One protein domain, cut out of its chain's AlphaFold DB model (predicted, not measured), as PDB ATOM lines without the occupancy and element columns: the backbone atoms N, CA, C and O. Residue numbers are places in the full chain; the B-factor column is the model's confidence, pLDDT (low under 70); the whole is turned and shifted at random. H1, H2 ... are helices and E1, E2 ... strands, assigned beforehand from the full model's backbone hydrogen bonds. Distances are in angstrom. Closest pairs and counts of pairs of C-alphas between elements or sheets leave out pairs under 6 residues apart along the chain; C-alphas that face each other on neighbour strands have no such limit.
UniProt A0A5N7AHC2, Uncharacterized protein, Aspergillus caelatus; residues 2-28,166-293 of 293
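This is residues 2 to 28 and 166 to 293 of the 293 residues of an uncharacterized protein of Aspergillus caelatus (UniProt A0A5N7AHC2). Look for one strongly twisted sheet of six strands, E1 to E6, with three helices on one side of it, H3 over E1 while H1 and H2 only graze the sheet. Two hairpins reach away from this body, E1 with E2 and E7 with E8, and their tips, residues 14 to 19 and 274 to 279, stick out. The printed part has 155 residues, with three named helices and eight named strands that follow along the chain as E1, E2, E3, H1, E4, H2, E5, H3, E6, E7 and E8, a mixed class of helices and strands; the sheet of E1 to E6 is branched, with E1 the antiparallel neighbour of E2, E5 and E6, and E4 the parallel neighbour of E3 and E5, while E7 and E8 are antiparallel. The whole is only just compact, close to loose, with a radius of gyration of the C-alphas of 17.7 A and spans of 51 by 47 by 34 A.

Find C-alpha 4 at (121.508, 134.145, 97.958); from there E1 runs 34.1 A to residue 15, and E2 returns over residues 18 to 23. Past the cut come E3, residues 166 to 173, and H1, residues 178 to 196, 27.0 A long, from C-alpha 178 at (125.112, 139.111, 74.490). E4, residues 201 to 210, bends by 92 degrees at residue 204. After H2, residues 221 to 228, E5, residues 233 to 242, bends by 108 degrees at residue 236. H3, residues 246 to 258, E6, residues 264 to 267, and E7, residues 271 to 275, lead to E8, residues 278 to 282, ending at C-alpha 282 (120.779, 139.338, 113.451).

Start at E1, whose pairing is staggered among three antiparallel neighbours: E5 (N 7 and O 239, 2.8 A), E6 (N 8 and O 265, 2.7 A) and E2 (N 11 and O 22, 2.8 A). E4 is parallel to E5 (N 206 and O 238, 2.9 A) and, on its other side, to E3 (N 169 and O 205, 2.9 A). E3, H1, E4 and E4, H2, E5 are strand-helix-strand units, two parallel neighbour strands with a helix between, each with a right-handed crossover. H3 is on the sheet at a height of 9.6 A, over E1 and along the strands, at 13 degrees on the local plane; E6 is only just not under it, with 2 C-alphas of H3 falling on it. H2 and H3 touch, closest at the C-alphas of Glu 221 and Leu 252, 6.0 A, at a steep tilt of 50 degrees, the same way. H1 and H2 are close but not clearly touching, the C-alphas of Ile 192 and Ala 227 being closest at 6.5 A. In the hairpin of E7 and E8, N 273 and O 280 are 3.2 A apart; both strands are apart from E1, for instance. In H1, H2 and H3 every O i to N i+4 pair is within hydrogen-bond range.

The C-alphas of Ala 197 and Pro 276 are farthest apart, at 57.6 A. Residues 29 to 165 are not printed, and C-alphas 28 and 166 stand 11.0 A apart across the cut. Of the links printed whole, none is long. Mean pLDDT of the printed part is 77.3; look for low confidence in 40 residues, among them 2 to 4 and 265 to 293.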
ATOM      1  N   ASP A   2     127.942 132.728 100.442       46.84
ATOM      2  CA  ASP A   2     126.870 132.167  99.604       46.84
ATOM      3  C   ASP A   2     125.844 133.282  99.289       46.84
ATOM      4  O   ASP A   2     124.950 133.562 100.081       46.84
ATOM      5  N   CYS A   3     126.022 134.003  98.175       58.88
ATOM      6  CA  CYS A   3     125.235 135.191  97.803       58.88
ATOM      7  C   CYS A   3     123.814 134.827  97.329       58.88
ATOM      8  O   CYS A   3     123.548 134.755  96.127       58.88
ATOM      9  N   ARG A   4     122.891 134.562  98.265       69.06
ATOM     10  CA  ARG A   4     121.508 134.145  97.958       69.06
ATOM     11  C   ARG A   4     120.472 135.014  98.669       69.06
ATOM     12  O   ARG A   4     120.615 135.282  99.857       69.06
ATOM     13  N   THR A   5     119.401 135.367  97.958       76.88
ATOM     14  CA  THR A   5     118.183 135.969  98.535       76.88
ATOM     15  C   THR A   5     117.060 134.940  98.487       76.88
ATOM     16  O   THR A   5     116.857 134.318  97.442       76.88
ATOM     17  N   ILE A   6     116.342 134.738  99.596       81.75
ATOM     18  CA  ILE A   6     115.272 133.737  99.701       81.75
ATOM     19  C   ILE A   6     113.961 134.436 100.045       81.75
ATOM     20  O   ILE A   6     113.845 135.117 101.055       81.75
ATOM     21  N   VAL A   7     112.944 134.223  99.224       80.56
ATOM     22  CA  VAL A   7     111.569 134.645  99.476       80.56
ATOM     23  C   VAL A   7     110.767 133.400  99.827       80.56
ATOM     24  O   VAL A   7     110.733 132.449  99.050       80.56
ATOM     25  N   ARG A   8     110.144 133.372 101.002       81.88
ATOM     26  CA  ARG A   8     109.296 132.276 101.472       81.88
ATOM     27  C   ARG A   8     107.824 132.653 101.394       81.88
ATOM     28  O   ARG A   8     107.438 133.772 101.716       81.88
ATOM     29  N   PHE A   9     107.017 131.675 101.027       81.31
ATOM     30  CA  PHE A   9     105.576 131.764 100.905       81.31
ATOM     31  C   PHE A   9     104.925 130.914 101.994       81.31
ATOM     32  O   PHE A   9     105.393 129.820 102.314       81.31
ATOM     33  N   TYR A  10     103.843 131.432 102.557       78.31
ATOM     34  CA  TYR A  10     103.088 130.841 103.656       78.31
ATOM     35  C   TYR A  10     101.630 130.658 103.229       78.31
ATOM     36  O   TYR A  10     101.129 131.372 102.362       78.31
ATOM     37  N   ARG A  11     100.922 129.706 103.834       79.06
ATOM     38  CA  ARG A  11      99.466 129.601 103.704       79.06
ATOM     39  C   ARG A  11      98.790 130.350 104.846       79.06
ATOM     40  O   ARG A  11      99.248 130.296 105.986       79.06
ATOM     41  N   ARG A  12      97.684 131.027 104.541       75.62
ATOM     42  CA  ARG A  12      96.768 131.551 105.558       75.62
ATOM     43  C   ARG A  12      95.852 130.423 106.016       75.62
ATOM     44  O   ARG A  12      95.234 129.771 105.179       75.62
ATOM     45  N   VAL A  13      95.773 130.215 107.321       74.00
ATOM     46  CA  VAL A  13      94.839 129.279 107.952       74.00
ATOM     47  C   VAL A  13      93.974 130.073 108.921       74.00
ATOM     48  O   VAL A  13      94.495 130.878 109.695       74.00
ATOM     49  N   ALA A  14      92.659 129.894 108.822       72.56
ATOM     50  CA  ALA A  14      91.702 130.449 109.766       72.56
ATOM     51  C   ALA A  14      91.420 129.395 110.842       72.56
ATOM     52  O   ALA A  14      90.897 128.325 110.537       72.56
ATOM     53  N   GLU A  15      91.797 129.690 112.084       67.38
ATOM     54  CA  GLU A  15      91.471 128.886 113.264       67.38
ATOM     55  C   GLU A  15      90.551 129.730 114.152       67.38
ATOM     56  O   GLU A  15      91.000 130.634 114.863       67.38
ATOM     57  N   GLY A  16      89.240 129.493 114.055       71.06
ATOM     58  CA  GLY A  16      88.236 130.352 114.689       71.06
ATOM     59  C   GLY A  16      88.285 131.781 114.132       71.06
ATOM     60  O   GLY A  16      88.252 131.973 112.920       71.06
ATOM     61  N   ASN A  17      88.408 132.780 115.014       68.69
ATOM     62  CA  ASN A  17      88.495 134.202 114.641       68.69
ATOM     63  C   ASN A  17      89.930 134.685 114.349       68.69
ATOM     64  O   ASN A  17      90.134 135.864 114.067       68.69
ATOM     65  N   VAL A  18      90.938 133.808 114.429       62.00
ATOM     66  CA  VAL A  18      92.348 134.184 114.251       62.00
ATOM     67  C   VAL A  18      92.864 133.662 112.915       62.00
ATOM     68  O   VAL A  18      92.781 132.471 112.611       62.00
ATOM     69  N   THR A  19      93.451 134.553 112.115       70.12
ATOM     70  CA  THR A  19      94.170 134.169 110.896       70.12
ATOM     71  C   THR A  19      95.659 134.030 111.197       70.12
ATOM     72  O   THR A  19      96.297 134.944 111.718       70.12
ATOM     73  N   ARG A  20      96.234 132.865 110.887       74.00
ATOM     74  CA  ARG A  20      97.663 132.576 111.079       74.00
ATOM     75  C   ARG A  20      98.336 132.251 109.752       74.00
ATOM     76  O   ARG A  20      97.732 131.667 108.854       74.00
ATOM     77  N   LEU A  21      99.608 132.632 109.637       75.06
ATOM     78  CA  LEU A  21     100.474 132.257 108.520       75.06
ATOM     79  C   LEU A  21     101.300 131.034 108.913       75.06
ATOM     80  O   LEU A  21     102.174 131.127 109.774       75.06
ATOM     81  N   ILE A  22     101.046 129.908 108.256       75.25
ATOM     82  CA  ILE A  22     101.756 128.644 108.478       75.25
ATOM     83  C   ILE A  22     102.596 128.354 107.229       75.25
ATOM     84  O   ILE A  22     102.134 128.643 106.120       75.25
ATOM     85  N   PRO A  23     103.833 127.839 107.352       74.75
ATOM     86  CA  PRO A  23     104.559 127.335 106.195       74.75
ATOM     87  C   PRO A  23     103.683 126.362 105.403       74.75
ATOM     88  O   PRO A  23     102.867 125.639 105.978       74.75
ATOM     89  N   TYR A  24     103.831 126.343 104.083       76.19
ATOM     90  CA  TYR A  24     103.267 125.236 103.322       76.19
ATOM     91  C   TYR A  24     103.902 123.929 103.791       76.19
ATOM     92  O   TYR A  24     105.109 123.879 104.053       76.19
ATOM     93  N   ASP A  25     103.085 122.882 103.865       69.38
ATOM     94  CA  ASP A  25     103.600 121.528 104.008       69.38
ATOM     95  C   ASP A  25     104.552 121.259 102.836       69.38
ATOM     96  O   ASP A  25     104.356 121.777 101.731       69.38
ATOM     97  N   GLY A  26     105.621 120.501 103.084       76.44
ATOM     98  CA  GLY A  26     106.544 120.108 102.024       76.44
ATOM     99  C   GLY A  26     105.821 119.377 100.891       76.44
ATOM    100  O   GLY A  26     104.654 118.999 101.003       76.44
ATOM    101  N   GLN A  27     106.526 119.151  99.784       85.62
ATOM    102  CA  GLN A  27     105.977 118.310  98.728       85.62
ATOM    103  C   GLN A  27     105.594 116.936  99.323       85.62
ATOM    104  O   GLN A  27     106.443 116.336  99.990       85.62
ATOM    105  N   PRO A  28     104.345 116.461  99.127       87.38
ATOM    106  CA  PRO A  28     103.899 115.159  99.637       87.38
ATOM    107  C   PRO A  28     104.762 114.034  99.064       87.38
ATOM    108  O   PRO A  28     105.468 114.262  98.089       87.38
ATOM    109  N   LEU A 166     105.088 121.390  91.044       92.06
ATOM    110  CA  LEU A 166     106.494 121.122  90.756       92.06
ATOM    111  C   LEU A 166     107.319 121.304  92.032       92.06
ATOM    112  O   LEU A 166     107.197 122.319  92.719       92.06
ATOM    113  N   GLY A 167     108.178 120.339  92.336       91.56
ATOM    114  CA  GLY A 167     109.034 120.341  93.516       91.56
ATOM    115  C   GLY A 167     110.117 121.405  93.431       91.56
ATOM    116  O   GLY A 167     110.109 122.375  94.190       91.56
ATOM    117  N   SER A 168     111.047 121.253  92.484       92.81
ATOM    118  CA  SER A 168     112.142 122.205  92.297       92.81
ATOM    119  C   SER A 168     112.357 122.560  90.833       92.81
ATOM    120  O   SER A 168     112.610 121.696  90.001       92.81
ATOM    121  N   VAL A 169     112.309 123.857  90.540       94.06
ATOM    122  CA  VAL A 169     112.566 124.416  89.214       94.06
ATOM    123  C   VAL A 169     113.703 125.426  89.310       94.06
ATOM    124  O   VAL A 169     113.793 126.193  90.272       94.06
ATOM    125  N   VAL A 170     114.592 125.419  88.325       94.44
ATOM    126  CA  VAL A 170     115.712 126.345  88.196       94.44
ATOM    127  C   VAL A 170     115.629 127.030  86.841       94.44
ATOM    128  O   VAL A 170     115.657 126.362  85.810       94.44
ATOM    129  N   PHE A 171     115.549 128.355  86.853       94.56
ATOM    130  CA  PHE A 171     115.626 129.200  85.667       94.56
ATOM    131  C   PHE A 171     117.025 129.788  85.568       94.56
ATOM    132  O   PHE A 171     117.506 130.395  86.523       94.56
ATOM    133  N   LEU A 172     117.674 129.599  84.422       92.19
ATOM    134  CA  LEU A 172     118.924 130.266  84.076       92.19
ATOM    135  C   LEU A 172     118.641 131.461  83.157       92.19
ATOM    136  O   LEU A 172     118.077 131.272  82.080       92.19
ATOM    137  N   ILE A 173     119.020 132.672  83.553       91.62
ATOM    138  CA  ILE A 173     118.807 133.913  82.787       91.62
ATOM    139  C   ILE A 173     120.166 134.585  82.535       91.62
ATOM    140  O   ILE A 173     121.043 134.537  83.389       91.62
ATOM    141  N   GLY A 174     120.342 135.204  81.366       91.00
ATOM    142  CA  GLY A 174     121.639 135.726  80.913       91.00
ATOM    143  C   GLY A 174     122.461 134.679  80.163       91.00
ATOM    144  O   GLY A 174     122.038 133.530  80.048       91.00
ATOM    145  N   ALA A 175     123.586 135.089  79.586       91.06
ATOM    146  CA  ALA A 175     124.599 134.254  78.942       91.06
ATOM    147  C   ALA A 175     125.865 135.092  78.686       91.06
ATOM    148  O   ALA A 175     125.759 136.286  78.416       91.06
ATOM    149  N   GLU A 176     127.039 134.460  78.648       91.44
ATOM    150  CA  GLU A 176     128.310 135.123  78.303       91.44
ATOM    151  C   GLU A 176     128.248 135.879  76.964       91.44
ATOM    152  O   GLU A 176     128.737 136.998  76.850       91.44
ATOM    153  N   ASN A 177     127.589 135.300  75.951       92.12
ATOM    154  CA  ASN A 177     127.378 135.955  74.662       92.12
ATOM    155  C   ASN A 177     126.122 136.859  74.695       92.12
ATOM    156  O   ASN A 177     125.010 136.332  74.848       92.12
ATOM    157  N   PRO A 178     126.242 138.180  74.445       90.69
ATOM    158  CA  PRO A 178     125.112 139.111  74.490       90.69
ATOM    159  C   PRO A 178     123.965 138.770  73.528       90.69
ATOM    160  O   PRO A 178     122.799 138.955  73.870       90.69
ATOM    161  N   ARG A 179     124.261 138.229  72.336       91.69
ATOM    162  CA  ARG A 179     123.221 137.830  71.365       91.69
ATOM    163  C   ARG A 179     122.402 136.650  71.885       91.69
ATOM    164  O   ARG A 179     121.181 136.633  71.751       91.69
ATOM    165  N   VAL A 180     123.071 135.684  72.516       90.56
ATOM    166  CA  VAL A 180     122.415 134.527  73.140       90.56
ATOM    167  C   VAL A 180     121.573 134.976  74.333       90.56
ATOM    168  O   VAL A 180     120.439 134.524  74.484       90.56
ATOM    169  N   ALA A 181     122.091 135.898  75.148       91.25
ATOM    170  CA  ALA A 181     121.359 136.471  76.273       91.25
ATOM    171  C   ALA A 181     120.090 137.216  75.815       91.25
ATOM    172  O   ALA A 181     119.014 136.992  76.373       91.25
ATOM    173  N   LEU A 182     120.184 138.018  74.746       91.62
ATOM    174  CA  LEU A 182     119.045 138.718  74.145       91.62
ATOM    175  C   LEU A 182     117.969 137.748  73.633       91.62
ATOM    176  O   LEU A 182     116.784 137.938  73.910       91.62
ATOM    177  N   HIS A 183     118.370 136.687  72.930       90.69
ATOM    178  CA  HIS A 183     117.432 135.671  72.452       90.69
ATOM    179  C   HIS A 183     116.758 134.928  73.614       90.69
ATOM    180  O   HIS A 183     115.537 134.773  73.636       90.69
ATOM    181  N   ARG A 184     117.534 134.537  74.636       90.25
ATOM    182  CA  ARG A 184     117.019 133.884  75.849       90.25
ATOM    183  C   ARG A 184     116.018 134.767  76.591       90.25
ATOM    184  O   ARG A 184     115.025 134.250  77.093       90.25
ATOM    185  N   ARG A 185     116.253 136.080  76.638       91.50
ATOM    186  CA  ARG A 185     115.333 137.067  77.217       91.50
ATOM    187  C   ARG A 185     113.995 137.097  76.484       91.50
ATOM    188  O   ARG A 185     112.958 137.009  77.130       91.50
ATOM    189  N   TRP A 186     114.003 137.202  75.154       91.00
ATOM    190  CA  TRP A 186     112.761 137.177  74.373       91.00
ATOM    191  C   TRP A 186     112.000 135.867  74.566       91.00
ATOM    192  O   TRP A 186     110.814 135.885  74.892       91.00
ATOM    193  N   ALA A 187     112.710 134.741  74.496       92.12
ATOM    194  CA  ALA A 187     112.141 133.425  74.743       92.12
ATOM    195  C   ALA A 187     111.571 133.283  76.170       92.12
ATOM    196  O   ALA A 187     110.552 132.623  76.373       92.12
ATOM    197  N   PHE A 188     112.202 133.909  77.171       93.44
ATOM    198  CA  PHE A 188     111.695 133.947  78.544       93.44
ATOM    199  C   PHE A 188     110.381 134.731  78.635       93.44
ATOM    200  O   PHE A 188     109.435 134.260  79.262       93.44
ATOM    201  N   SER A 189     110.270 135.879  77.965       91.81
ATOM    202  CA  SER A 189     109.015 136.641  77.903       91.81
ATOM    203  C   SER A 189     107.885 135.858  77.224       91.81
ATOM    204  O   SER A 189     106.760 135.840  77.727       91.81
ATOM    205  N   GLU A 190     108.172 135.160  76.122       93.12
ATOM    206  CA  GLU A 190     107.208 134.263  75.467       93.12
ATOM    207  C   GLU A 190     106.788 133.111  76.383       93.12
ATOM    208  O   GLU A 190     105.602 132.806  76.501       93.12
ATOM    209  N   PHE A 191     107.747 132.499  77.078       94.06
ATOM    210  CA  PHE A 191     107.494 131.445  78.054       94.06
ATOM    211  C   PHE A 191     106.562 131.909  79.173       94.06
ATOM    212  O   PHE A 191     105.566 131.244  79.452       94.06
ATOM    213  N   ILE A 192     106.841 133.063  79.785       94.75
ATOM    214  CA  ILE A 192     105.987 133.637  80.829       94.75
ATOM    215  C   ILE A 192     104.594 133.935  80.276       94.75
ATOM    216  O   ILE A 192     103.601 133.616  80.922       94.75
ATOM    217  N   THR A 193     104.497 134.470  79.060       93.75
ATOM    218  CA  THR A 193     103.208 134.747  78.407       93.75
ATOM    219  C   THR A 193     102.404 133.465  78.176       93.75
ATOM    220  O   THR A 193     101.229 133.406  78.537       93.75
ATOM    221  N   ALA A 194     103.040 132.403  77.677       92.25
ATOM    222  CA  ALA A 194     102.415 131.090  77.524       92.25
ATOM    223  C   ALA A 194     101.968 130.512  78.878       92.25
ATOM    224  O   ALA A 194     100.878 129.945  78.993       92.25
ATOM    225  N   LEU A 195     102.761 130.703  79.936       92.31
ATOM    226  CA  LEU A 195     102.370 130.329  81.293       92.31
ATOM    227  C   LEU A 195     101.217 131.175  81.846       92.31
ATOM    228  O   LEU A 195     100.424 130.669  82.625       92.31
ATOM    229  N   LYS A 196     101.029 132.424  81.436       91.94
ATOM    230  CA  LYS A 196      99.864 133.209  81.881       91.94
ATOM    231  C   LYS A 196      98.555 132.790  81.215       91.94
ATOM    232  O   LYS A 196      97.496 133.027  81.780       91.94
ATOM    233  N   ALA A 197      98.614 132.175  80.036       88.56
ATOM    234  CA  ALA A 197      97.429 131.835  79.246       88.56
ATOM    235  C   ALA A 197      96.559 130.703  79.836       88.56
ATOM    236  O   ALA A 197      95.504 130.398  79.290       88.56
ATOM    237  N   ALA A 198      96.990 130.060  80.923       85.31
ATOM    238  CA  ALA A 198      96.220 129.018  81.600       85.31
ATOM    239  C   ALA A 198      96.448 129.091  83.114       85.31
ATOM    240  O   ALA A 198      97.060 130.039  83.608       85.31
ATOM    241  N   GLU A 199      95.989 128.080  83.853       87.81
ATOM    242  CA  GLU A 199      96.113 128.057  85.310       87.81
ATOM    243  C   GLU A 199      97.565 128.247  85.797       87.81
ATOM    244  O   GLU A 199      98.502 127.679  85.207       87.81
ATOM    245  N   PRO A 200      97.771 129.008  86.893       90.69
ATOM    246  CA  PRO A 200      99.097 129.261  87.441       90.69
ATOM    247  C   PRO A 200      99.831 127.966  87.792       90.69
ATOM    248  O   PRO A 200      99.299 127.095  88.487       90.69
ATOM    249  N   LEU A 201     101.098 127.859  87.385       91.50
ATOM    250  CA  LEU A 201     101.924 126.712  87.751       91.50
ATOM    251  C   LEU A 201     102.196 126.711  89.253       91.50
ATOM    252  O   LEU A 201     102.795 127.640  89.796       91.50
ATOM    253  N   ARG A 202     101.794 125.635  89.929       92.06
ATOM    254  CA  ARG A 202     102.045 125.441  91.358       92.06
ATOM    255  C   ARG A 202     103.481 124.962  91.553       92.06
ATOM    256  O   ARG A 202     103.840 123.918  91.018       92.06
ATOM    257  N   ILE A 203     104.302 125.700  92.299       92.69
ATOM    258  CA  ILE A 203     105.732 125.381  92.471       92.69
ATOM    259  C   ILE A 203     106.132 125.512  93.941       92.69
ATOM    260  O   ILE A 203     105.920 126.558  94.550       92.69
ATOM    261  N   PHE A 204     106.756 124.476  94.506       91.69
ATOM    262  CA  PHE A 204     107.291 124.496  95.871       91.69
ATOM    263  C   PHE A 204     108.604 125.272  95.970       91.69
ATOM    264  O   PHE A 204     108.783 126.053  96.897       91.69
ATOM    265  N   SER A 205     109.534 125.086  95.033       92.38
ATOM    266  CA  SER A 205     110.822 125.781  95.050       92.38
ATOM    267  C   SER A 205     111.227 126.253  93.657       92.38
ATOM    268  O   SER A 205     111.647 125.445  92.832       92.38
ATOM    269  N   LEU A 206     111.220 127.564  93.426       94.62
ATOM    270  CA  LEU A 206     111.815 128.173  92.235       94.62
ATOM    271  C   LEU A 206     113.185 128.764  92.579       94.62
ATOM    272  O   LEU A 206     113.359 129.374  93.630       94.62
ATOM    273  N   THR A 207     114.185 128.568  91.729       94.81
ATOM    274  CA  THR A 207     115.488 129.233  91.844       94.81
ATOM    275  C   THR A 207     115.798 129.949  90.544       94.81
ATOM    276  O   THR A 207     115.922 129.305  89.510       94.81
ATOM    277  N   VAL A 208     115.948 131.265  90.596       94.94
ATOM    278  CA  VAL A 208     116.413 132.074  89.474       94.94
ATOM    279  C   VAL A 208     117.912 132.278  89.632       94.94
ATOM    280  O   VAL A 208     118.375 132.803  90.646       94.94
ATOM    281  N   VAL A 209     118.661 131.810  88.645       93.81
ATOM    282  CA  VAL A 209     120.108 131.970  88.535       93.81
ATOM    283  C   VAL A 209     120.371 132.923  87.384       93.81
ATOM    284  O   VAL A 209     119.975 132.633  86.255       93.81
ATOM    285  N   VAL A 210     121.032 134.039  87.667       93.50
ATOM    286  CA  VAL A 210     121.500 134.964  86.634       93.50
ATOM    287  C   VAL A 210     122.989 134.782  86.364       93.50
ATOM    288  O   VAL A 210     123.744 134.395  87.257       93.50
ATOM    289  N   THR A 211     123.386 135.032  85.120       91.94
ATOM    290  CA  THR A 211     124.780 135.067  84.655       91.94
ATOM    291  C   THR A 211     125.058 136.401  83.952       91.94
ATOM    292  O   THR A 211     124.261 137.335  84.045       91.94
ATOM    293  N   GLU A 212     126.167 136.514  83.224       91.12
ATOM    294  CA  GLU A 212     126.515 137.706  82.448       91.12
ATOM    295  C   GLU A 212     125.388 138.101  81.482       91.12
ATOM    296  O   GLU A 212     124.609 137.260  81.020       91.12
ATOM    297  N   ASN A 213     125.296 139.394  81.162       91.81
ATOM    298  CA  ASN A 213     124.306 139.952  80.233       91.81
ATOM    299  C   ASN A 213     122.841 139.595  80.570       91.81
ATOM    300  O   ASN A 213     121.995 139.556  79.678       91.81
ATOM    301  N   TRP A 214     122.514 139.299  81.833       92.25
ATOM    302  CA  TRP A 214     121.123 139.075  82.235       92.25
ATOM    303  C   TRP A 214     120.316 140.386  82.243       92.25
ATOM    304  O   TRP A 214     119.149 140.384  81.850       92.25
ATOM    305  N   ASN A 215     120.953 141.489  82.654       91.12
ATOM    306  CA  ASN A 215     120.399 142.841  82.700       91.12
ATOM    307  C   ASN A 215     120.786 143.592  81.416       91.12
ATOM    308  O   ASN A 215     121.851 144.199  81.324       91.12
ATOM    309  N   LEU A 216     119.946 143.475  80.390       87.25
ATOM    310  CA  LEU A 216     120.114 144.155  79.102       87.25
ATOM    311  C   LEU A 216     119.075 145.277  78.980       87.25
ATOM    312  O   LEU A 216     117.994 145.153  79.556       87.25
ATOM    313  N   PRO A 217     119.317 146.332  78.180       84.44
ATOM    314  CA  PRO A 217     118.332 147.390  77.963       84.44
ATOM    315  C   PRO A 217     116.939 146.831  77.622       84.44
ATOM    316  O   PRO A 217     116.772 146.089  76.650       84.44
ATOM    317  N   GLY A 218     115.942 147.161  78.445       82.12
ATOM    318  CA  GLY A 218     114.573 146.642  78.336       82.12
ATOM    319  C   GLY A 218     114.286 145.338  79.097       82.12
ATOM    320  O   GLY A 218     113.230 144.752  78.880       82.12
ATOM    321  N   PHE A 219     115.204 144.854  79.943       90.19
ATOM    322  CA  PHE A 219     114.931 143.811  80.937       90.19
ATOM    323  C   PHE A 219     115.857 143.939  82.147       90.19
ATOM    324  O   PHE A 219     117.060 143.712  82.038       90.19
ATOM    325  N   ASN A 220     115.277 144.275  83.295       91.31
ATOM    326  CA  ASN A 220     115.982 144.491  84.560       91.31
ATOM    327  C   ASN A 220     115.294 143.762  85.736       91.31
ATOM    328  O   ASN A 220     114.420 142.912  85.546       91.31
ATOM    329  N   GLU A 221     115.665 144.096  86.978       93.25
ATOM    330  CA  GLU A 221     115.091 143.511  88.196       93.25
ATOM    331  C   GLU A 221     113.567 143.676  88.267       93.25
ATOM    332  O   GLU A 221     112.865 142.762  88.701       93.25
ATOM    333  N   LYS A 222     113.042 144.832  87.841       92.50
ATOM    334  CA  LYS A 222     111.602 145.125  87.844       92.50
ATOM    335  C   LYS A 222     110.870 144.227  86.858       92.50
ATOM    336  O   LYS A 222     109.833 143.674  87.213       92.50
ATOM    337  N   ASP A 223     111.415 144.047  85.661       93.38
ATOM    338  CA  ASP A 223     110.815 143.182  84.642       93.38
ATOM    339  C   ASP A 223     110.824 141.716  85.085       93.38
ATOM    340  O   ASP A 223     109.822 141.015  84.934       93.38
ATOM    341  N   LEU A 224     111.913 141.273  85.719       93.62
ATOM    342  CA  LEU A 224     112.009 139.936  86.297       93.62
ATOM    343  C   LEU A 224     110.980 139.716  87.415       93.62
ATOM    344  O   LEU A 224     110.273 138.708  87.401       93.62
ATOM    345  N   VAL A 225     110.866 140.643  88.372       92.31
ATOM    346  CA  VAL A 225     109.864 140.551  89.450       92.31
ATOM    347  C   VAL A 225     108.457 140.552  88.853       92.31
ATOM    348  O   VAL A 225     107.668 139.659  89.153       92.31
ATOM    349  N   ASN A 226     108.157 141.464  87.929       92.25
ATOM    350  CA  ASN A 226     106.858 141.500  87.260       92.25
ATOM    351  C   ASN A 226     106.544 140.177  86.555       92.25
ATOM    352  O   ASN A 226     105.432 139.680  86.678       92.25
ATOM    353  N   ALA A 227     107.512 139.570  85.864       92.81
ATOM    354  CA  ALA A 227     107.335 138.277  85.211       92.81
ATOM    355  C   ALA A 227     107.024 137.152  86.213       92.81
ATOM    356  O   ALA A 227     106.070 136.396  86.010       92.81
ATOM    357  N   LEU A 228     107.778 137.063  87.315       92.81
ATOM    358  CA  LEU A 228     107.607 136.029  88.344       92.81
ATOM    359  C   LEU A 228     106.291 136.165  89.124       92.81
ATOM    360  O   LEU A 228     105.723 135.156  89.535       92.81
ATOM    361  N   PHE A 229     105.787 137.387  89.295       90.94
ATOM    362  CA  PHE A 229     104.554 137.679  90.033       90.94
ATOM    363  C   PHE A 229     103.374 138.054  89.118       90.94
ATOM    364  O   PHE A 229     102.336 138.510  89.583       90.94
ATOM    365  N   SER A 230     103.488 137.799  87.812       89.31
ATOM    366  CA  SER A 230     102.468 138.122  86.799       89.31
ATOM    367  C   SER A 230     101.199 137.253  86.839       89.31
ATOM    368  O   SER A 230     100.343 137.391  85.964       89.31
ATOM    369  N   GLY A 231     101.102 136.314  87.786       87.81
ATOM    370  CA  GLY A 231     100.074 135.268  87.826       87.81
ATOM    371  C   GLY A 231     100.461 133.966  87.111       87.81
ATOM    372  O   GLY A 231      99.728 132.990  87.201       87.81
ATOM    373  N   ALA A 232     101.627 133.898  86.456       91.25
ATOM    374  CA  ALA A 232     102.127 132.666  85.827       91.25
ATOM    375  C   ALA A 232     102.409 131.531  86.836       91.25
ATOM    376  O   ALA A 232     102.364 130.348  86.485       91.25
ATOM    377  N   PHE A 233     102.702 131.885  88.090       92.19
ATOM    378  CA  PHE A 233     103.100 130.955  89.139       92.19
ATOM    379  C   PHE A 233     102.243 131.124  90.391       92.19
ATOM    380  O   PHE A 233     101.891 132.233  90.785       92.19
ATOM    381  N   LYS A 234     101.980 130.004  91.062       91.19
ATOM    382  CA  LYS A 234     101.468 129.946  92.429       91.19
ATOM    383  C   LYS A 234     102.522 129.288  93.311       91.19
ATOM    384  O   LYS A 234     102.709 128.070  93.276       91.19
ATOM    385  N   PHE A 235     103.227 130.095  94.094       89.38
ATOM    386  CA  PHE A 235     104.299 129.608  94.955       89.38
ATOM    387  C   PHE A 235     103.745 128.927  96.211       89.38
ATOM    388  O   PHE A 235     102.926 129.489  96.934       89.38
ATOM    389  N   LEU A 236     104.220 127.711  96.468       88.62
ATOM    390  CA  LEU A 236     103.864 126.879  97.618       88.62
ATOM    391  C   LEU A 236     105.046 126.693  98.579       88.62
ATOM    392  O   LEU A 236     105.066 125.749  99.352       88.62
ATOM    393  N   GLY A 237     106.091 127.514  98.494       86.94
ATOM    394  CA  GLY A 237     107.265 127.316  99.342       86.94
ATOM    395  C   GLY A 237     108.264 128.451  99.254       86.94
ATOM    396  O   GLY A 237     108.191 129.383 100.044       86.94
ATOM    397  N   ARG A 238     109.223 128.390  98.329       89.38
ATOM    398  CA  ARG A 238     110.303 129.381  98.238       89.38
ATOM    399  C   ARG A 238     110.674 129.786  96.817       89.38
ATOM    400  O   ARG A 238     110.640 128.977  95.890       89.38
ATOM    401  N   LEU A 239     111.122 131.025  96.688       90.56
ATOM    402  CA  LEU A 239     111.768 131.599  95.520       90.56
ATOM    403  C   LEU A 239     113.180 132.039  95.923       90.56
ATOM    404  O   LEU A 239     113.351 132.822  96.850       90.56
ATOM    405  N   ASN A 240     114.193 131.514  95.244       91.12
ATOM    406  CA  ASN A 240     115.592 131.820  95.519       91.12
ATOM    407  C   ASN A 240     116.191 132.614  94.360       91.12
ATOM    408  O   ASN A 240     116.063 132.198  93.212       91.12
ATOM    409  N   PHE A 241     116.934 133.668  94.665       91.06
ATOM    410  CA  PHE A 241     117.719 134.426  93.693       91.06
ATOM    411  C   PHE A 241     119.209 134.145  93.904       91.06
ATOM    412  O   PHE A 241     119.693 134.173  95.041       91.06
ATOM    413  N   ARG A 242     119.932 133.841  92.821       91.75
ATOM    414  CA  ARG A 242     121.376 133.557  92.816       91.75
ATOM    415  C   ARG A 242     122.063 134.235  91.636       91.75
ATOM    416  O   ARG A 242     121.467 134.334  90.572       91.75
ATOM    417  N   GLY A 243     123.326 134.617  91.821       89.25
ATOM    418  CA  GLY A 243     124.149 135.247  90.779       89.25
ATOM    419  C   GLY A 243     124.010 136.769  90.686       89.25
ATOM    420  O   GLY A 243     124.726 137.387  89.914       89.25
ATOM    421  N   PHE A 244     123.129 137.370  91.490       90.00
ATOM    422  CA  PHE A 244     122.912 138.816  91.532       90.00
ATOM    423  C   PHE A 244     123.976 139.531  92.374       90.00
ATOM    424  O   PHE A 244     124.420 139.001  93.403       90.00
ATOM    425  N   THR A 245     124.313 140.760  91.988       89.44
ATOM    426  CA  THR A 245     125.156 141.668  92.779       89.44
ATOM    427  C   THR A 245     124.443 142.106  94.066       89.44
ATOM    428  O   THR A 245     123.284 141.777  94.323       89.44
ATOM    429  N   GLU A 246     125.133 142.804  94.965       86.31
ATOM    430  CA  GLU A 246     124.510 143.305  96.197       86.31
ATOM    431  C   GLU A 246     123.430 144.364  95.943       86.31
ATOM    432  O   GLU A 246     122.337 144.272  96.505       86.31
ATOM    433  N   GLU A 247     123.694 145.299  95.035       88.12
ATOM    434  CA  GLU A 247     122.754 146.350  94.639       88.12
ATOM    435  C   GLU A 247     121.484 145.760  94.007       88.12
ATOM    436  O   GLU A 247     120.369 146.067  94.440       88.12
ATOM    437  N   GLU A 248     121.648 144.827  93.064       89.88
ATOM    438  CA  GLU A 248     120.545 144.110  92.413       89.88
ATOM    439  C   GLU A 248     119.700 143.344  93.441       89.88
ATOM    440  O   GLU A 248     118.468 143.375  93.407       89.88
ATOM    441  N   ARG A 249     120.342 142.681  94.416       86.06
ATOM    442  CA  ARG A 249     119.640 141.957  95.489       86.06
ATOM    443  C   ARG A 249     118.824 142.889  96.371       86.06
ATOM    444  O   ARG A 249     117.685 142.548  96.705       86.06
ATOM    445  N   ASN A 250     119.378 144.034  96.755       84.88
ATOM    446  CA  ASN A 250     118.655 145.028  97.544       84.88
ATOM    447  C   ASN A 250     117.436 145.537  96.774       84.88
ATOM    448  O   ASN A 250     116.324 145.540  97.308       84.88
ATOM    449  N   ARG A 251     117.608 145.841  95.484       87.56
ATOM    450  CA  ARG A 251     116.515 146.267  94.607       87.56
ATOM    451  C   ARG A 251     115.436 145.196  94.443       87.56
ATOM    452  O   ARG A 251     114.256 145.511  94.586       87.56
ATOM    453  N   LEU A 252     115.811 143.933  94.224       88.25
ATOM    454  CA  LEU A 252     114.877 142.801  94.161       88.25
ATOM    455  C   LEU A 252     114.074 142.644  95.455       88.25
ATOM    456  O   LEU A 252     112.867 142.408  95.395       88.25
ATOM    457  N   CYS A 253     114.716 142.801  96.619       83.00
ATOM    458  CA  CYS A 253     114.024 142.763  97.907       83.00
ATOM    459  C   CYS A 253     112.982 143.881  97.990       83.00
ATOM    460  O   CYS A 253     111.825 143.601  98.292       83.00
ATOM    461  N   HIS A 254     113.364 145.124  97.680       85.12
ATOM    462  CA  HIS A 254     112.444 146.262  97.710       85.12
ATOM    463  C   HIS A 254     111.261 146.079  96.756       85.12
ATOM    464  O   HIS A 254     110.118 146.271  97.164       85.12
ATOM    465  N   LEU A 255     111.518 145.652  95.517       87.56
ATOM    466  CA  LEU A 255     110.475 145.397  94.522       87.56
ATOM    467  C   LEU A 255     109.529 144.277  94.962       87.56
ATOM    468  O   LEU A 255     108.317 144.421  94.851       87.56
ATOM    469  N   THR A 256     110.069 143.187  95.507       84.12
ATOM    470  CA  THR A 256     109.257 142.067  95.997       84.12
ATOM    471  C   THR A 256     108.430 142.476  97.219       84.12
ATOM    472  O   THR A 256     107.255 142.133  97.308       84.12
ATOM    473  N   HIS A 257     109.003 143.254  98.142       79.06
ATOM    474  CA  HIS A 257     108.271 143.806  99.286       79.06
ATOM    475  C   HIS A 257     107.159 144.772  98.858       79.06
ATOM    476  O   HIS A 257     106.085 144.776  99.460       79.06
ATOM    477  N   ALA A 258     107.384 145.564  97.805       83.25
ATOM    478  CA  ALA A 258     106.406 146.520  97.295       83.25
ATOM    479  C   ALA A 258     105.131 145.857  96.743       83.25
ATOM    480  O   ALA A 258     104.096 146.517  96.683       83.25
ATOM    481  N   LEU A 259     105.168 144.561  96.407       79.19
ATOM    482  CA  LEU A 259     103.991 143.809  95.955       79.19
ATOM    483  C   LEU A 259     102.915 143.648  97.045       79.19
ATOM    484  O   LEU A 259     101.779 143.329  96.712       79.19
ATOM    485  N   ARG A 260     103.248 143.875  98.331       64.06
ATOM    486  CA  ARG A 260     102.330 143.788  99.492       64.06
ATOM    487  C   ARG A 260     101.494 142.496  99.545       64.06
ATOM    488  O   ARG A 260     100.388 142.499 100.080       64.06
ATOM    489  N   ASP A 261     102.023 141.390  99.026       67.19
ATOM    490  CA  ASP A 261     101.331 140.101  99.019       67.19
ATOM    491  C   ASP A 261     101.431 139.454 100.418       67.19
ATOM    492  O   ASP A 261     102.530 139.116 100.876       67.19
ATOM    493  N   PRO A 262     100.318 139.282 101.151       53.41
ATOM    494  CA  PRO A 262     100.365 138.903 102.559       53.41
ATOM    495  C   PRO A 262     100.865 137.486 102.928       53.41
ATOM    496  O   PRO A 262     101.134 137.281 104.113       53.41
ATOM    497  N   PRO A 263     100.998 136.486 102.030       64.12
ATOM    498  CA  PRO A 263     101.658 135.227 102.356       64.12
ATOM    499  C   PRO A 263     103.192 135.269 102.207       64.12
ATOM    500  O   PRO A 263     103.823 134.222 102.343       64.12
ATOM    501  N   LEU A 264     103.812 136.420 101.923       71.69
ATOM    502  CA  LEU A 264     105.233 136.523 101.575       71.69
ATOM    503  C   LEU A 264     106.112 136.975 102.760       71.69
ATOM    504  O   LEU A 264     105.839 137.985 103.401       71.69
ATOM    505  N   LYS A 265     107.213 136.259 103.029       69.56
ATOM    506  CA  LYS A 265     108.305 136.707 103.919       69.56
ATOM    507  C   LYS A 265     109.643 136.619 103.200       69.56
ATOM    508  O   LYS A 265     109.966 135.581 102.629       69.56
ATOM    509  N   ILE A 266     110.448 137.674 103.262       69.38
ATOM    510  CA  ILE A 266     111.798 137.686 102.683       69.38
ATOM    511  C   ILE A 266     112.803 137.353 103.786       69.38
ATOM    512  O   ILE A 266     112.835 138.013 104.820       69.38
ATOM    513  N   GLU A 267     113.607 136.314 103.576       65.25
ATOM    514  CA  GLU A 267     114.710 135.934 104.457       65.25
ATOM    515  C   GLU A 267     116.049 136.327 103.828       65.25
ATOM    516  O   GLU A 267     116.377 135.946 102.697       65.25
ATOM    517  N   ARG A 268     116.858 137.054 104.602       57.97
ATOM    518  CA  ARG A 268     118.273 137.310 104.315       57.97
ATOM    519  C   ARG A 268     119.142 136.375 105.157       57.97
ATOM    520  O   ARG A 268     118.764 135.990 106.263       57.97
ATOM    521  N   ILE A 269     120.303 135.987 104.625       52.28
ATOM    522  CA  ILE A 269     121.272 135.183 105.382       52.28
ATOM    523  C   ILE A 269     121.746 136.011 106.575       52.28
ATOM    524  O   ILE A 269     122.229 137.128 106.412       52.28
ATOM    525  N   LYS A 270     121.591 135.442 107.771       43.91
ATOM    526  CA  LYS A 270     121.989 136.054 109.034       43.91
ATOM    527  C   LYS A 270     123.507 136.225 109.080       43.91
ATOM    528  O   LYS A 270     124.239 135.244 108.942       43.91
ATOM    529  N   THR A 271     123.980 137.437 109.330       41.22
ATOM    530  CA  THR A 271     125.363 137.676 109.743       41.22
ATOM    531  C   THR A 271     125.475 137.373 111.238       41.22
ATOM    532  O   THR A 271     124.727 137.898 112.063       41.22
ATOM    533  N   LYS A 272     126.379 136.458 111.605       38.34
ATOM    534  CA  LYS A 272     126.705 136.186 113.008       38.34
ATOM    535  C   LYS A 272     127.666 137.277 113.470       38.34
ATOM    536  O   LYS A 272     128.828 137.259 113.070       38.34
ATOM    537  N   ILE A 273     127.200 138.204 114.301       45.81
ATOM    538  CA  ILE A 273     128.098 139.135 114.990       45.81
ATOM    539  C   ILE A 273     128.682 138.373 116.181       45.81
ATOM    540  O   ILE A 273     127.938 137.901 117.044       45.81
ATOM    541  N   GLN A 274     130.003 138.188 116.185       38.03
ATOM    542  CA  GLN A 274     130.736 137.654 117.332       38.03
ATOM    543  C   GLN A 274     131.423 138.815 118.049       38.03
ATOM    544  O   GLN A 274     132.263 139.487 117.456       38.03
ATOM    545  N   GLY A 275     131.045 139.045 119.304       41.84
ATOM    546  CA  GLY A 275     131.774 139.893 120.248       41.84
ATOM    547  C   GLY A 275     132.311 139.044 121.407       41.84
ATOM    548  O   GLY A 275     131.869 137.902 121.577       41.84
ATOM    549  N   PRO A 276     133.256 139.559 122.215       35.16
ATOM    550  CA  PRO A 276     133.722 138.852 123.403       35.16
ATOM    551  C   PRO A 276     132.538 138.633 124.360       35.16
ATOM    552  O   PRO A 276     132.009 139.575 124.940       35.16
ATOM    553  N   GLY A 277     132.091 137.378 124.473       42.53
ATOM    554  CA  GLY A 277     131.010 136.960 125.372       42.53
ATOM    555  C   GLY A 277     129.606 136.851 124.766       42.53
ATOM    556  O   GLY A 277     128.694 136.450 125.483       42.53
ATOM    557  N   PHE A 278     129.389 137.135 123.474       36.88
ATOM    558  CA  PHE A 278     128.074 136.915 122.852       36.88
ATOM    559  C   PHE A 278     128.139 136.558 121.364       36.88
ATOM    560  O   PHE A 278     128.968 137.048 120.596       36.88
ATOM    561  N   SER A 279     127.184 135.726 120.943       30.73
ATOM    562  CA  SER A 279     126.846 135.533 119.535       30.73
ATOM    563  C   SER A 279     125.397 135.936 119.305       30.73
ATOM    564  O   SER A 279     124.488 135.233 119.748       30.73
ATOM    565  N   ILE A 280     125.182 137.046 118.602       35.78
ATOM    566  CA  ILE A 280     123.842 137.485 118.210       35.78
ATOM    567  C   ILE A 280     123.654 137.154 116.733       35.78
ATOM    568  O   ILE A 280     124.460 137.512 115.872       35.78
ATOM    569  N   TRP A 281     122.575 136.433 116.449       36.03
ATOM    570  CA  TRP A 281     122.120 136.163 115.096       36.03
ATOM    571  C   TRP A 281     121.153 137.269 114.677       36.03
ATOM    572  O   TRP A 281     119.955 137.167 114.946       36.03
ATOM    573  N   LEU A 282     121.653 138.317 114.021       33.28
ATOM    574  CA  LEU A 282     120.779 139.338 113.451       33.28
ATOM    575  C   LEU A 282     120.152 138.800 112.164       33.28
ATOM    576  O   LEU A 282     120.831 138.453 111.199       33.28
ATOM    577  N   CYS A 283     118.829 138.696 112.180       35.12
ATOM    578  CA  CYS A 283     118.028 138.540 110.981       35.12
ATOM    579  C   CYS A 283     117.417 139.911 110.715       35.12
ATOM    580  O   CYS A 283     116.553 140.334 111.482       35.12
ATOM    581  N   GLU A 284     117.822 140.597 109.646       36.56
ATOM    582  CA  GLU A 284     116.997 141.667 109.079       36.56
ATOM    583  C   GLU A 284     115.757 141.019 108.450       36.56
ATOM    584  O   GLU A 284     115.644 140.852 107.237       36.56
ATOM    585  N   CYS A 285     114.842 140.552 109.292       35.81
ATOM    586  CA  CYS A 285     113.488 140.277 108.864       35.81
ATOM    587  C   CYS A 285     112.734 141.597 108.960       35.81
ATOM    588  O   CYS A 285     112.470 142.075 110.063       35.81
ATOM    589  N   LEU A 286     112.355 142.171 107.820       37.31
ATOM    590  CA  LEU A 286     111.314 143.193 107.788       37.31
ATOM    591  C   LEU A 286     109.988 142.512 108.160       37.31
ATOM    592  O   LEU A 286     109.267 142.003 107.302       37.31
ATOM    593  N   PHE A 287     109.711 142.418 109.459       33.41
ATOM    594  CA  PHE A 287     108.411 142.030 109.988       33.41
ATOM    595  C   PHE A 287     107.545 143.281 110.099       33.41
ATOM    596  O   PHE A 287     107.907 144.216 110.805       33.41
ATOM    597  N   PHE A 288     106.369 143.262 109.476       34.28
ATOM    598  CA  PHE A 288     105.242 144.008 110.018       34.28
ATOM    599  C   PHE A 288     104.288 143.011 110.663       34.28
ATOM    600  O   PHE A 288     103.604 142.235 109.993       34.28
ATOM    601  N   SER A 289     104.295 143.014 111.990       27.33
ATOM    602  CA  SER A 289     103.182 142.545 112.799       27.33
ATOM    603  C   SER A 289     102.033 143.521 112.559       27.33
ATOM    604  O   SER A 289     102.164 144.699 112.881       27.33
ATOM    605  N   PHE A 290     100.919 143.065 111.990       29.16
ATOM    606  CA  PHE A 290      99.672 143.818 112.107       29.16
ATOM    607  C   PHE A 290      99.178 143.676 113.554       29.16
ATOM    608  O   PHE A 290      98.530 142.703 113.920       29.16
ATOM    609  N   LEU A 291      99.580 144.640 114.372       26.89
ATOM    610  CA  LEU A 291      98.965 145.088 115.621       26.89
ATOM    611  C   LEU A 291      98.771 146.586 115.341       26.89
ATOM    612  O   LEU A 291      99.760 147.271 115.105       26.89
ATOM    613  N   GLN A 292      97.571 147.102 115.093       25.38
ATOM    614  CA  GLN A 292      96.453 147.390 116.011       25.38
ATOM    615  C   GLN A 292      95.460 148.294 115.225       25.38
ATOM    616  O   GLN A 292      95.825 148.729 114.127       25.38
ATOM    617  N   PRO A 293      94.336 148.763 115.799       34.94
ATOM    618  CA  PRO A 293      93.445 148.196 116.815       34.94
ATOM    619  C   PRO A 293      92.098 147.737 116.219       34.94
ATOM    620  O   PRO A 293      91.742 148.175 115.101       34.94
TER     621      PRO A 293